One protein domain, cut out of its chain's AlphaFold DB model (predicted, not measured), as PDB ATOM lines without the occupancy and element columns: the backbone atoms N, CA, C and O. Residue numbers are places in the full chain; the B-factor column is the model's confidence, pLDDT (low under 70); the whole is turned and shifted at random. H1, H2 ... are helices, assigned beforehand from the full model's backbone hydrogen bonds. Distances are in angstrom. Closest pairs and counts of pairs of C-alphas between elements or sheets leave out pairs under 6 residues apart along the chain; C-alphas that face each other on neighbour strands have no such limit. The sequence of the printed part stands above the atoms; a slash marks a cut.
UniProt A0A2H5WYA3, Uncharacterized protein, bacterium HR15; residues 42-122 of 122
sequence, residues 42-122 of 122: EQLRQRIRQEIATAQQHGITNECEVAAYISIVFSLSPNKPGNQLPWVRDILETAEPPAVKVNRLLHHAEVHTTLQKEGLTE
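Overview. This is residues 42 to 122 of the 122 residues of an uncharacterized protein of bacterium HR15 (UniProt A0A2H5WYA3). Helices H2 and H4 lie side by side, with H1 packed steeply on residues 66 to 70 of H2, short H3 folded back on residues 101 to 105 of H4, and residues 114 to 122 sticking out. The printed part has 81 residues, 58 of them in four named helices, H1, H2, H3 and H4 in order along the chain, with no named strand; the class is all helix. The whole is compact, radius of gyration of the C-alphas 13.0 A, spanning 43 by 33 by 21 A.

Along the chain. H1, residues 42 to 57, is 22.7 A long from C-alpha 42 at (-4.994, -34.503, -1.225). H2 is residues 63 to 76, 20.1 A; H3, residues 86 to 92, 9.9 A. H4, residues 98 to 118, 30.8 A, ends at C-alpha 118 (26.138, -18.537, -3.254).

Arrangement. H1, with residues 48 to 55 alone, touches H2 at a steep tilt of 61 degrees, opposite ways; closest C-alphas Ala 55 and Val 66, 6.3 A. H2 touches H4 at a shallow 27 degrees, the same way; closest C-alphas Tyr 69 and Val 102, 6.2 A. H3 and H4 touch as a hairpin; closest C-alphas Ile 91 and Lys 101, 6.1 A. H1 and H4 are apart. Every O i to N i+4 pair in the four helices is within hydrogen-bond range.

Size, cuts and confidence. The farthest C-alphas, Thr 61 and Glu 122, are 43.3 A apart. The printed part has no cut and no long link. Residues 111 to 122 have pLDDT under 70.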
ATOM      1  N   GLU A  42      -4.852 -33.455  -2.242       89.69
ATOM      2  CA  GLU A  42      -4.994 -34.503  -1.225       89.69
ATOM      3  C   GLU A  42      -3.635 -35.048  -0.760       89.69
ATOM      4  O   GLU A  42      -3.449 -35.306   0.425       89.69
ATOM      5  N   GLN A  43      -2.643 -35.144  -1.654       88.94
ATOM      6  CA  GLN A  43      -1.284 -35.535  -1.260       88.94
ATOM      7  C   GLN A  43      -0.640 -34.468  -0.367       88.94
ATOM      8  O   GLN A  43      -0.017 -34.800   0.641       88.94
ATOM      9  N   LEU A  44      -0.842 -33.187  -0.689       89.19
ATOM     10  CA  LEU A  44      -0.366 -32.078   0.135       89.19
ATOM     11  C   LEU A  44      -1.019 -32.092   1.526       89.19
ATOM     12  O   LEU A  44      -0.326 -31.954   2.531       89.19
ATOM     13  N   ARG A  45      -2.333 -32.327   1.601       90.88
ATOM     14  CA  ARG A  45      -3.077 -32.449   2.865       90.88
ATOM     15  C   ARG A  45      -2.601 -33.629   3.700       90.88
ATOM     16  O   ARG A  45      -2.332 -33.466   4.888       90.88
ATOM     17  N   GLN A  46      -2.434 -34.802   3.090       89.62
ATOM     18  CA  GLN A  46      -1.877 -35.973   3.772       89.62
ATOM     19  C   GLN A  46      -0.490 -35.682   4.333       89.62
ATOM     20  O   GLN A  46      -0.203 -36.040   5.476       89.62
ATOM     21  N   ARG A  47       0.346 -34.977   3.569       87.69
ATOM     22  CA  ARG A  47       1.672 -34.600   4.034       87.69
ATOM     23  C   ARG A  47       1.620 -33.628   5.209       87.69
ATOM     24  O   ARG A  47       2.293 -33.857   6.206       87.69
ATOM     25  N   ILE A  48       0.784 -32.597   5.138       89.25
ATOM     26  CA  ILE A  48       0.572 -31.666   6.255       89.25
ATOM     27  C   ILE A  48       0.135 -32.432   7.514       89.25
ATOM     28  O   ILE A  48       0.708 -32.220   8.578       89.25
ATOM     29  N   ARG A  49      -0.808 -33.379   7.405       89.44
ATOM     30  CA  ARG A  49      -1.249 -34.215   8.540       89.44
ATOM     31  C   ARG A  49      -0.112 -35.047   9.141       89.44
ATOM     32  O   ARG A  49      -0.018 -35.145  10.362       89.44
ATOM     33  N   GLN A  50       0.755 -35.624   8.306       88.44
ATOM     34  CA  GLN A  50       1.930 -36.380   8.760       88.44
ATOM     35  C   GLN A  50       2.925 -35.494   9.519       88.44
ATOM     36  O   GLN A  50       3.431 -35.891  10.570       88.44
ATOM     37  N   GLU A  51       3.181 -34.284   9.024       87.75
ATOM     38  CA  GLU A  51       4.081 -33.341   9.691       87.75
ATOM     39  C   GLU A  51       3.493 -32.814  11.003       87.75
ATOM     40  O   GLU A  51       4.215 -32.712  11.990       87.75
ATOM     41  N   ILE A  52       2.179 -32.558  11.063       87.62
ATOM     42  CA  ILE A  52       1.486 -32.201  12.312       87.62
ATOM     43  C   ILE A  52       1.656 -33.314  13.349       87.62
ATOM     44  O   ILE A  52       2.017 -33.038  14.491       87.62
ATOM     45  N   ALA A  53       1.425 -34.570  12.959       87.12
ATOM     46  CA  ALA A  53       1.579 -35.705  13.863       87.12
ATOM     47  C   ALA A  53       3.028 -35.840  14.361       87.12
ATOM     48  O   ALA A  53       3.249 -36.059  15.550       87.12
ATOM     49  N   THR A  54       4.006 -35.642  13.473       85.44
ATOM     50  CA  THR A  54       5.434 -35.651  13.825       85.44
ATOM     51  C   THR A  54       5.750 -34.533  14.823       85.44
ATOM     52  O   THR A  54       6.295 -34.792  15.891       85.44
ATOM     53  N   ALA A  55       5.333 -33.297  14.543       83.81
ATOM     54  CA  ALA A  55       5.525 -32.155  15.436       83.81
ATOM     55  C   ALA A  55       4.938 -32.416  16.838       83.81
ATOM     56  O   ALA A  55       5.619 -32.222  17.849       83.81
ATOM     57  N   GLN A  56       3.716 -32.955  16.901       84.69
ATOM     58  CA  GLN A  56       3.040 -33.298  18.154       84.69
ATOM     59  C   GLN A  56       3.780 -34.375  18.957       84.69
ATOM     60  O   GLN A  56       3.895 -34.242  20.175       84.69
ATOM     61  N   GLN A  57       4.324 -35.406  18.299       84.69
ATOM     62  CA  GLN A  57       5.130 -36.444  18.959       84.69
ATOM     63  C   GLN A  57       6.374 -35.872  19.651       84.69
ATOM     64  O   GLN A  57       6.796 -36.392  20.681       84.69
ATOM     65  N   HIS A  58       6.920 -34.774  19.127       81.69
ATOM     66  CA  HIS A  58       8.086 -34.089  19.684       81.69
ATOM     67  C   HIS A  58       7.732 -32.910  20.608       81.69
ATOM     68  O   HIS A  58       8.618 -32.140  20.994       81.69
ATOM     69  N   GLY A  59       6.456 -32.781  20.992       80.69
ATOM     70  CA  GLY A  59       5.964 -31.768  21.929       80.69
ATOM     71  C   GLY A  59       5.676 -30.400  21.305       80.69
ATOM     72  O   GLY A  59       5.335 -29.468  22.030       80.69
ATOM     73  N   ILE A  60       5.779 -30.265  19.981       82.19
ATOM     74  CA  ILE A  60       5.453 -29.037  19.253       82.19
ATOM     75  C   ILE A  60       3.940 -29.027  19.003       82.19
ATOM     76  O   ILE A  60       3.437 -29.667  18.082       82.19
ATOM     77  N   THR A  61       3.201 -28.334  19.867       80.88
ATOM     78  CA  THR A  61       1.726 -28.301  19.839       80.88
ATOM     79  C   THR A  61       1.152 -26.914  19.570       80.88
ATOM     80  O   THR A  61      -0.024 -26.799  19.228       80.88
ATOM     81  N   ASN A  62       1.964 -25.860  19.693       83.00
ATOM     82  CA  ASN A  62       1.559 -24.499  19.366       83.00
ATOM     83  C   ASN A  62       1.409 -24.351  17.848       83.00
ATOM     84  O   ASN A  62       2.336 -24.634  17.095       83.00
ATOM     85  N   GLU A  63       0.261 -23.848  17.408       83.44
ATOM     86  CA  GLU A  63      -0.068 -23.664  15.997       83.44
ATOM     87  C   GLU A  63       1.007 -22.885  15.216       83.44
ATOM     88  O   GLU A  63       1.386 -23.292  14.118       83.44
ATOM     89  N   CYS A  64       1.554 -21.811  15.797       80.62
ATOM     90  CA  CYS A  64       2.612 -21.017  15.164       80.62
ATOM     91  C   CYS A  64       3.917 -21.809  15.000       80.62
ATOM     92  O   CYS A  64       4.588 -21.701  13.975       80.62
ATOM     93  N   GLU A  65       4.274 -22.614  16.000       81.00
ATOM     94  CA  GLU A  65       5.489 -23.434  15.993       81.00
ATOM     95  C   GLU A  65       5.355 -24.614  15.027       81.00
ATOM     96  O   GLU A  65       6.289 -24.914  14.284       81.00
ATOM     97  N   VAL A  66       4.174 -25.237  14.976       86.69
ATOM     98  CA  VAL A  66       3.843 -26.288  14.007       86.69
ATOM     99  C   VAL A  66       3.886 -25.730  12.585       86.69
ATOM    100  O   VAL A  66       4.488 -26.345  11.709       86.69
ATOM    101  N   ALA A  67       3.302 -24.554  12.340       86.50
ATOM    102  CA  ALA A  67       3.350 -23.909  11.031       86.50
ATOM    103  C   ALA A  67       4.793 -23.607  10.598       86.50
ATOM    104  O   ALA A  67       5.172 -23.927   9.472       86.50
ATOM    105  N   ALA A  68       5.612 -23.053  11.499       84.94
ATOM    106  CA  ALA A  68       7.023 -22.785  11.234       84.94
ATOM    107  C   ALA A  68       7.799 -24.071  10.916       84.94
ATOM    108  O   ALA A  68       8.504 -24.125   9.909       84.94
ATOM    109  N   TYR A  69       7.616 -25.124  11.720       87.19
ATOM    110  CA  TYR A  69       8.201 -26.445  11.478       87.19
ATOM    111  C   TYR A  69       7.842 -26.982  10.083       87.19
ATOM    112  O   TYR A  69       8.736 -27.325   9.308       87.19
ATOM    113  N   ILE A  70       6.550 -26.996   9.730       89.06
ATOM    114  CA  ILE A  70       6.082 -27.495   8.429       89.06
ATOM    115  C   ILE A  70       6.696 -26.673   7.291       89.06
ATOM    116  O   ILE A  70       7.203 -27.247   6.329       89.06
ATOM    117  N   SER A  71       6.700 -25.344   7.397       87.56
ATOM    118  CA  SER A  71       7.282 -24.474   6.372       87.56
ATOM    119  C   SER A  71       8.787 -24.703   6.191       87.56
ATOM    120  O   SER A  71       9.255 -24.716   5.054       87.56
ATOM    121  N   ILE A  72       9.539 -24.948   7.269       85.44
ATOM    122  CA  ILE A  72      10.973 -25.276   7.203       85.44
ATOM    123  C   ILE A  72      11.194 -26.613   6.483       85.44
ATOM    124  O   ILE A  72      12.008 -26.693   5.560       85.44
ATOM    125  N   VAL A  73      10.443 -27.652   6.863       85.31
ATOM    126  CA  VAL A  73      10.532 -28.980   6.235       85.31
ATOM    127  C   VAL A  73      10.211 -28.903   4.746       85.31
ATOM    128  O   VAL A  73      10.959 -29.442   3.931       85.31
ATOM    129  N   PHE A  74       9.137 -28.200   4.377       84.06
ATOM    130  CA  PHE A  74       8.779 -28.009   2.973       84.06
ATOM    131  C   PHE A  74       9.861 -27.238   2.221       84.06
ATOM    132  O   PHE A  74      10.284 -27.705   1.172       84.06
ATOM    133  N   SER A  75      10.371 -26.137   2.783       81.94
ATOM    134  CA  SER A  75      11.417 -25.326   2.153       81.94
ATOM    135  C   SER A  75      12.673 -26.126   1.808       81.94
ATOM    136  O   SER A  75      13.291 -25.877   0.775       81.94
ATOM    137  N   LEU A  76      13.070 -27.059   2.675       76.50
ATOM    138  CA  LEU A  76      14.322 -27.806   2.539       76.50
ATOM    139  C   LEU A  76      14.143 -29.148   1.831       76.50
ATOM    140  O   LEU A  76      15.104 -29.710   1.308       76.50
ATOM    141  N   SER A  77      12.936 -29.711   1.840       74.50
ATOM    142  CA  SER A  77      12.655 -31.018   1.249       74.50
ATOM    143  C   SER A  77      11.199 -31.145   0.811       74.50
ATOM    144  O   SER A  77      10.407 -31.856   1.435       74.50
ATOM    145  N   PRO A  78      10.848 -30.572  -0.349       70.44
ATOM    146  CA  PRO A  78       9.486 -30.659  -0.866       70.44
ATOM    147  C   PRO A  78       9.007 -32.093  -1.112       70.44
ATOM    148  O   PRO A  78       7.814 -32.377  -1.035       70.44
ATOM    149  N   ASN A  79       9.941 -33.020  -1.340       73.62
ATOM    150  CA  ASN A  79       9.636 -34.414  -1.654       73.62
ATOM    151  C   ASN A  79       9.746 -35.366  -0.448       73.62
ATOM    152  O   ASN A  79       9.276 -36.498  -0.545       73.62
ATOM    153  N   LYS A  80      10.342 -34.958   0.686       78.44
ATOM    154  CA  LYS A  80      10.647 -35.869   1.814       78.44
ATOM    155  C   LYS A  80      10.176 -35.322   3.161       78.44
ATOM    156  O   LYS A  80      10.404 -34.143   3.409       78.44
ATOM    157  N   PRO A  81       9.491 -36.127   3.996       78.06
ATOM    158  CA  PRO A  81       8.992 -35.676   5.286       78.06
ATOM    159  C   PRO A  81      10.114 -35.311   6.237       78.06
ATOM    160  O   PRO A  81      11.231 -35.809   6.099       78.06
ATOM    161  N   GLY A  82       9.805 -34.459   7.215       76.38
ATOM    162  CA  GLY A  82      10.794 -33.952   8.164       76.38
ATOM    163  C   GLY A  82      11.492 -35.082   8.916       76.38
ATOM    164  O   GLY A  82      12.710 -35.074   9.058       76.38
ATOM    165  N   ASN A  83      10.755 -36.136   9.274       74.25
ATOM    166  CA  ASN A  83      11.309 -37.326   9.926       74.25
ATOM    167  C   ASN A  83      12.305 -38.135   9.066       74.25
ATOM    168  O   ASN A  83      13.055 -38.946   9.605       74.25
ATOM    169  N   GLN A  84      12.331 -37.931   7.745       80.12
ATOM    170  CA  GLN A  84      13.293 -38.560   6.834       80.12
ATOM    171  C   GLN A  84      14.568 -37.730   6.659       80.12
ATOM    172  O   GLN A  84      15.480 -38.155   5.944       80.12
ATOM    173  N   LEU A  85      14.646 -36.556   7.285       79.81
ATOM    174  CA  LEU A  85      15.828 -35.709   7.276       79.81
ATOM    175  C   LEU A  85      16.619 -35.932   8.569       79.81
ATOM    176  O   LEU A  85      16.121 -35.578   9.639       79.81
ATOM    177  N   PRO A  86      17.849 -36.483   8.494       82.31
ATOM    178  CA  PRO A  86      18.644 -36.786   9.684       82.31
ATOM    179  C   PRO A  86      18.814 -35.582  10.616       82.31
ATOM    180  O   PRO A  86      18.514 -35.688  11.794       82.31
ATOM    181  N   TRP A  87      19.157 -34.410  10.079       80.88
ATOM    182  CA  TRP A  87      19.365 -33.200  10.881       80.88
ATOM    183  C   TRP A  87      18.074 -32.662  11.533       80.88
ATOM    184  O   TRP A  87      18.131 -32.114  12.631       80.88
ATOM    185  N   VAL A  88      16.902 -32.837  10.897       83.94
ATOM    186  CA  VAL A  88      15.607 -32.475  11.508       83.94
ATOM    187  C   VAL A  88      15.330 -33.407  12.670       83.94
ATOM    188  O   VAL A  88      15.015 -32.943  13.761       83.94
ATOM    189  N   ARG A  89      15.479 -34.716  12.448       84.06
ATOM    190  CA  ARG A  89      15.291 -35.727  13.486       84.06
ATOM    191  C   ARG A  89      16.222 -35.476  14.671       84.06
ATOM    192  O   ARG A  89      15.745 -35.437  15.797       84.06
ATOM    193  N   ASP A  90      17.499 -35.214  14.413       86.44
ATOM    194  CA  ASP A  90      18.496 -34.969  15.456       86.44
ATOM    195  C   ASP A  90      18.133 -33.741  16.316       86.44
ATOM    196  O   ASP A  90      18.341 -33.756  17.528       86.44
ATOM    197  N   ILE A  91      17.535 -32.694  15.727       85.25
ATOM    198  CA  ILE A  91      17.038 -31.519  16.468       85.25
ATOM    199  C   ILE A  91      15.719 -31.827  17.198       85.25
ATOM    200  O   ILE A  91      15.505 -31.366  18.318       85.25
ATOM    201  N   LEU A  92      14.820 -32.607  16.598       84.38
ATOM    202  CA  LEU A  92      13.540 -32.974  17.208       84.38
ATOM    203  C   LEU A  92      13.697 -33.937  18.398       84.38
ATOM    204  O   LEU A  92      12.881 -33.900  19.327       84.38
ATOM    205  N   GLU A  93      14.733 -34.774  18.392       87.31
ATOM    206  CA  GLU A  93      15.060 -35.733  19.454       87.31
ATOM    207  C   GLU A  93      15.766 -35.096  20.662       87.31
ATOM    208  O   GLU A  93      15.886 -35.739  21.706       87.31
ATOM    209  N   THR A  94      16.181 -33.824  20.589       87.44
ATOM    210  CA  THR A  94      16.777 -33.150  21.752       87.44
ATOM    211  C   THR A  94      15.762 -32.998  22.890       87.44
ATOM    212  O   THR A  94      14.552 -32.860  22.684       87.44
ATOM    213  N   ALA A  95      16.252 -32.966  24.131       85.75
ATOM    214  CA  ALA A  95      15.429 -32.698  25.315       85.75
ATOM    215  C   ALA A  95      15.078 -31.201  25.488       85.75
ATOM    216  O   ALA A  95      14.697 -30.767  26.574       85.75
ATOM    217  N   GLU A  96      15.246 -30.390  24.442       86.56
ATOM    218  CA  GLU A  96      15.027 -28.946  24.495       86.56
ATOM    219  C   GLU A  96      13.533 -28.582  24.413       86.56
ATOM    220  O   GLU A  96      12.720 -29.353  23.892       86.56
ATOM    221  N   PRO A  97      13.142 -27.385  24.884       84.31
ATOM    222  CA  PRO A  97      11.784 -26.889  24.697       84.31
ATOM    223  C   PRO A  97      11.404 -26.757  23.207       84.31
ATOM    224  O   PRO A  97      12.263 -26.400  22.393       84.31
ATOM    225  N   PRO A  98      10.120 -26.942  22.837       77.38
ATOM    226  CA  PRO A  98       9.633 -26.829  21.454       77.38
ATOM    227  C   PRO A  98      10.075 -25.553  20.723       77.38
ATOM    228  O   PRO A  98      10.594 -25.623  19.612       77.38
ATOM    229  N   ALA A  99       9.972 -24.396  21.382       78.12
ATOM    230  CA  ALA A  99      10.405 -23.114  20.829       78.12
ATOM    231  C   ALA A  99      11.902 -23.088  20.462       78.12
ATOM    232  O   ALA A  99      12.288 -22.521  19.440       78.12
ATOM    233  N   VAL A 100      12.753 -23.731  21.272       85.56
ATOM    234  CA  VAL A 100      14.199 -23.826  21.015       85.56
ATOM    235  C   VAL A 100      14.464 -24.744  19.824       85.56
ATOM    236  O   VAL A 100      15.258 -24.389  18.955       85.56
ATOM    237  N   LYS A 101      13.745 -25.869  19.723       85.44
ATOM    238  CA  LYS A 101      13.830 -26.777  18.569       85.44
ATOM    239  C   LYS A 101      13.485 -26.059  17.269       85.44
ATOM    240  O   LYS A 101      14.260 -26.115  16.320       85.44
ATOM    241  N   VAL A 102      12.365 -25.335  17.235       82.62
ATOM    242  CA  VAL A 102      11.934 -24.591  16.039       82.62
ATOM    243  C   VAL A 102      12.936 -23.500  15.663       82.62
ATOM    244  O   VAL A 102      13.257 -23.356  14.487       82.62
ATOM    245  N   ASN A 103      13.495 -22.781  16.639       84.25
ATOM    246  CA  ASN A 103      14.517 -21.771  16.368       84.25
ATOM    247  C   ASN A 103      15.806 -22.397  15.793       84.25
ATOM    248  O   ASN A 103      16.362 -21.904  14.816       84.25
ATOM    249  N   ARG A 104      16.239 -23.550  16.322       85.19
ATOM    250  CA  ARG A 104      17.378 -24.300  15.764       85.19
ATOM    251  C   ARG A 104      17.112 -24.787  14.343       85.19
ATOM    252  O   ARG A 104      18.003 -24.689  13.503       85.19
ATOM    253  N   LEU A 105      15.902 -25.280  14.067       84.56
ATOM    254  CA  LEU A 105      15.491 -25.667  12.717       84.56
ATOM    255  C   LEU A 105      15.537 -24.470  11.758       84.56
ATOM    256  O   LEU A 105      16.044 -24.609  10.648       84.56
ATOM    257  N   LEU A 106      15.056 -23.302  12.195       81.50
ATOM    258  CA  LEU A 106      15.072 -22.071  11.403       81.50
ATOM    259  C   LEU A 106      16.505 -21.631  11.093       81.50
ATOM    260  O   LEU A 106      16.842 -21.421   9.931       81.50
ATOM    261  N   HIS A 107      17.364 -21.576  12.110       82.56
ATOM    262  CA  HIS A 107      18.764 -21.199  11.939       82.56
ATOM    263  C   HIS A 107      19.493 -22.139  10.967       82.56
ATOM    264  O   HIS A 107      20.229 -21.694  10.090       82.56
ATOM    265  N   HIS A 108      19.246 -23.448  11.066       79.88
ATOM    266  CA  HIS A 108      19.825 -24.422  10.141       79.88
ATOM    267  C   HIS A 108      19.300 -24.234   8.704       79.88
ATOM    268  O   HIS A 108      20.068 -24.307   7.743       79.88
ATOM    269  N   ALA A 109      18.008 -23.928   8.548       74.69
ATOM    270  CA  ALA A 109      17.386 -23.658   7.252       74.69
ATOM    271  C   ALA A 109      17.957 -22.410   6.560       74.69
ATOM    272  O   ALA A 109      18.168 -22.416   5.345       74.69
ATOM    273  N   GLU A 110      18.224 -21.349   7.321       74.12
ATOM    274  CA  GLU A 110      18.824 -20.106   6.826       74.12
ATOM    275  C   GLU A 110      20.244 -20.334   6.303       74.12
ATOM    276  O   GLU A 110      20.575 -19.882   5.204       74.12
ATOM    277  N   VAL A 111      21.060 -21.100   7.032       69.12
ATOM    278  CA  VAL A 111      22.417 -21.469   6.602       69.12
ATOM    279  C   VAL A 111      22.377 -22.250   5.282       69.12
ATOM    280  O   VAL A 111      23.099 -21.914   4.344       69.12
ATOM    281  N   HIS A 112      21.478 -23.229   5.148       60.44
ATOM    282  CA  HIS A 112      21.332 -24.004   3.909       60.44
ATOM    283  C   HIS A 112      20.785 -23.186   2.728       60.44
ATOM    284  O   HIS A 112      21.231 -23.368   1.595       60.44
ATOM    285  N   THR A 113      19.860 -22.257   2.981       57.56
ATOM    286  CA  THR A 113      19.303 -21.369   1.944       57.56
ATOM    287  C   THR A 113      20.341 -20.356   1.452       57.56
ATOM    288  O   THR A 113      20.345 -19.992   0.276       57.56
ATOM    289  N   THR A 114      21.236 -19.913   2.336       54.47
ATOM    290  CA  THR A 114      22.309 -18.964   2.008       54.47
ATOM    291  C   THR A 114      23.374 -19.638   1.138       54.47
ATOM    292  O   THR A 114      23.725 -19.109   0.087       54.47
ATOM    293  N   LEU A 115      23.760 -20.876   1.468       48.94
ATOM    294  CA  LEU A 115      24.698 -21.675   0.667       48.94
ATOM    295  C   LEU A 115      24.159 -22.024  -0.735       48.94
ATOM    296  O   LEU A 115      24.921 -22.070  -1.697       48.94
ATOM    297  N   GLN A 116      22.844 -22.223  -0.891       47.84
ATOM    298  CA  GLN A 116      22.230 -22.453  -2.209       47.84
ATOM    299  C   GLN A 116      22.217 -21.212  -3.112       47.84
ATOM    300  O   GLN A 116      22.187 -21.355  -4.334       47.84
ATOM    301  N   LYS A 117      22.228 -20.003  -2.538       46.81
ATOM    302  CA  LYS A 117      22.293 -18.751  -3.307       46.81
ATOM    303  C   LYS A 117      23.718 -18.389  -3.722       46.81
ATOM    304  O   LYS A 117      23.886 -17.774  -4.767       46.81
ATOM    305  N   GLU A 118      24.722 -18.792  -2.945       42.97
ATOM    306  CA  GLU A 118      26.138 -18.537  -3.254       42.97
ATOM    307  C   GLU A 118      26.745 -19.564  -4.233       42.97
ATOM    308  O   GLU A 118      27.734 -19.268  -4.893       42.97
ATOM    309  N   GLY A 119      26.125 -20.738  -4.407       39.53
ATOM    310  CA  GLY A 119      26.555 -21.774  -5.364       39.53
ATOM    311  C   GLY A 119      26.041 -21.628  -6.807       39.53
ATOM    312  O   GLY A 119      26.112 -22.591  -7.565       39.53
ATOM    313  N   LEU A 120      25.475 -20.475  -7.185       41.59
ATOM    314  CA  LEU A 120      24.913 -20.195  -8.524       41.59
ATOM    315  C   LEU A 120      25.664 -19.080  -9.278       41.59
ATOM    316  O   LEU A 120      25.147 -18.514 -10.241       41.59
ATOM    317  N   THR A 121      26.889 -18.785  -8.851       43.53
ATOM    318  CA  THR A 121      27.841 -17.929  -9.566       43.53
ATOM    319  C   THR A 121      29.147 -18.675  -9.785       43.53
ATOM    320  O   THR A 121      30.125 -18.355  -9.124       43.53
ATOM    321  N   GLU A 122      29.151 -19.646 -10.698       34.97
ATOM    322  CA  GLU A 122      30.292 -19.957 -11.578       34.97
ATOM    323  C   GLU A 122      29.777 -20.453 -12.936       34.97
ATOM    324  O   GLU A 122      28.822 -21.266 -12.952       34.97
TER     325      GLU A 122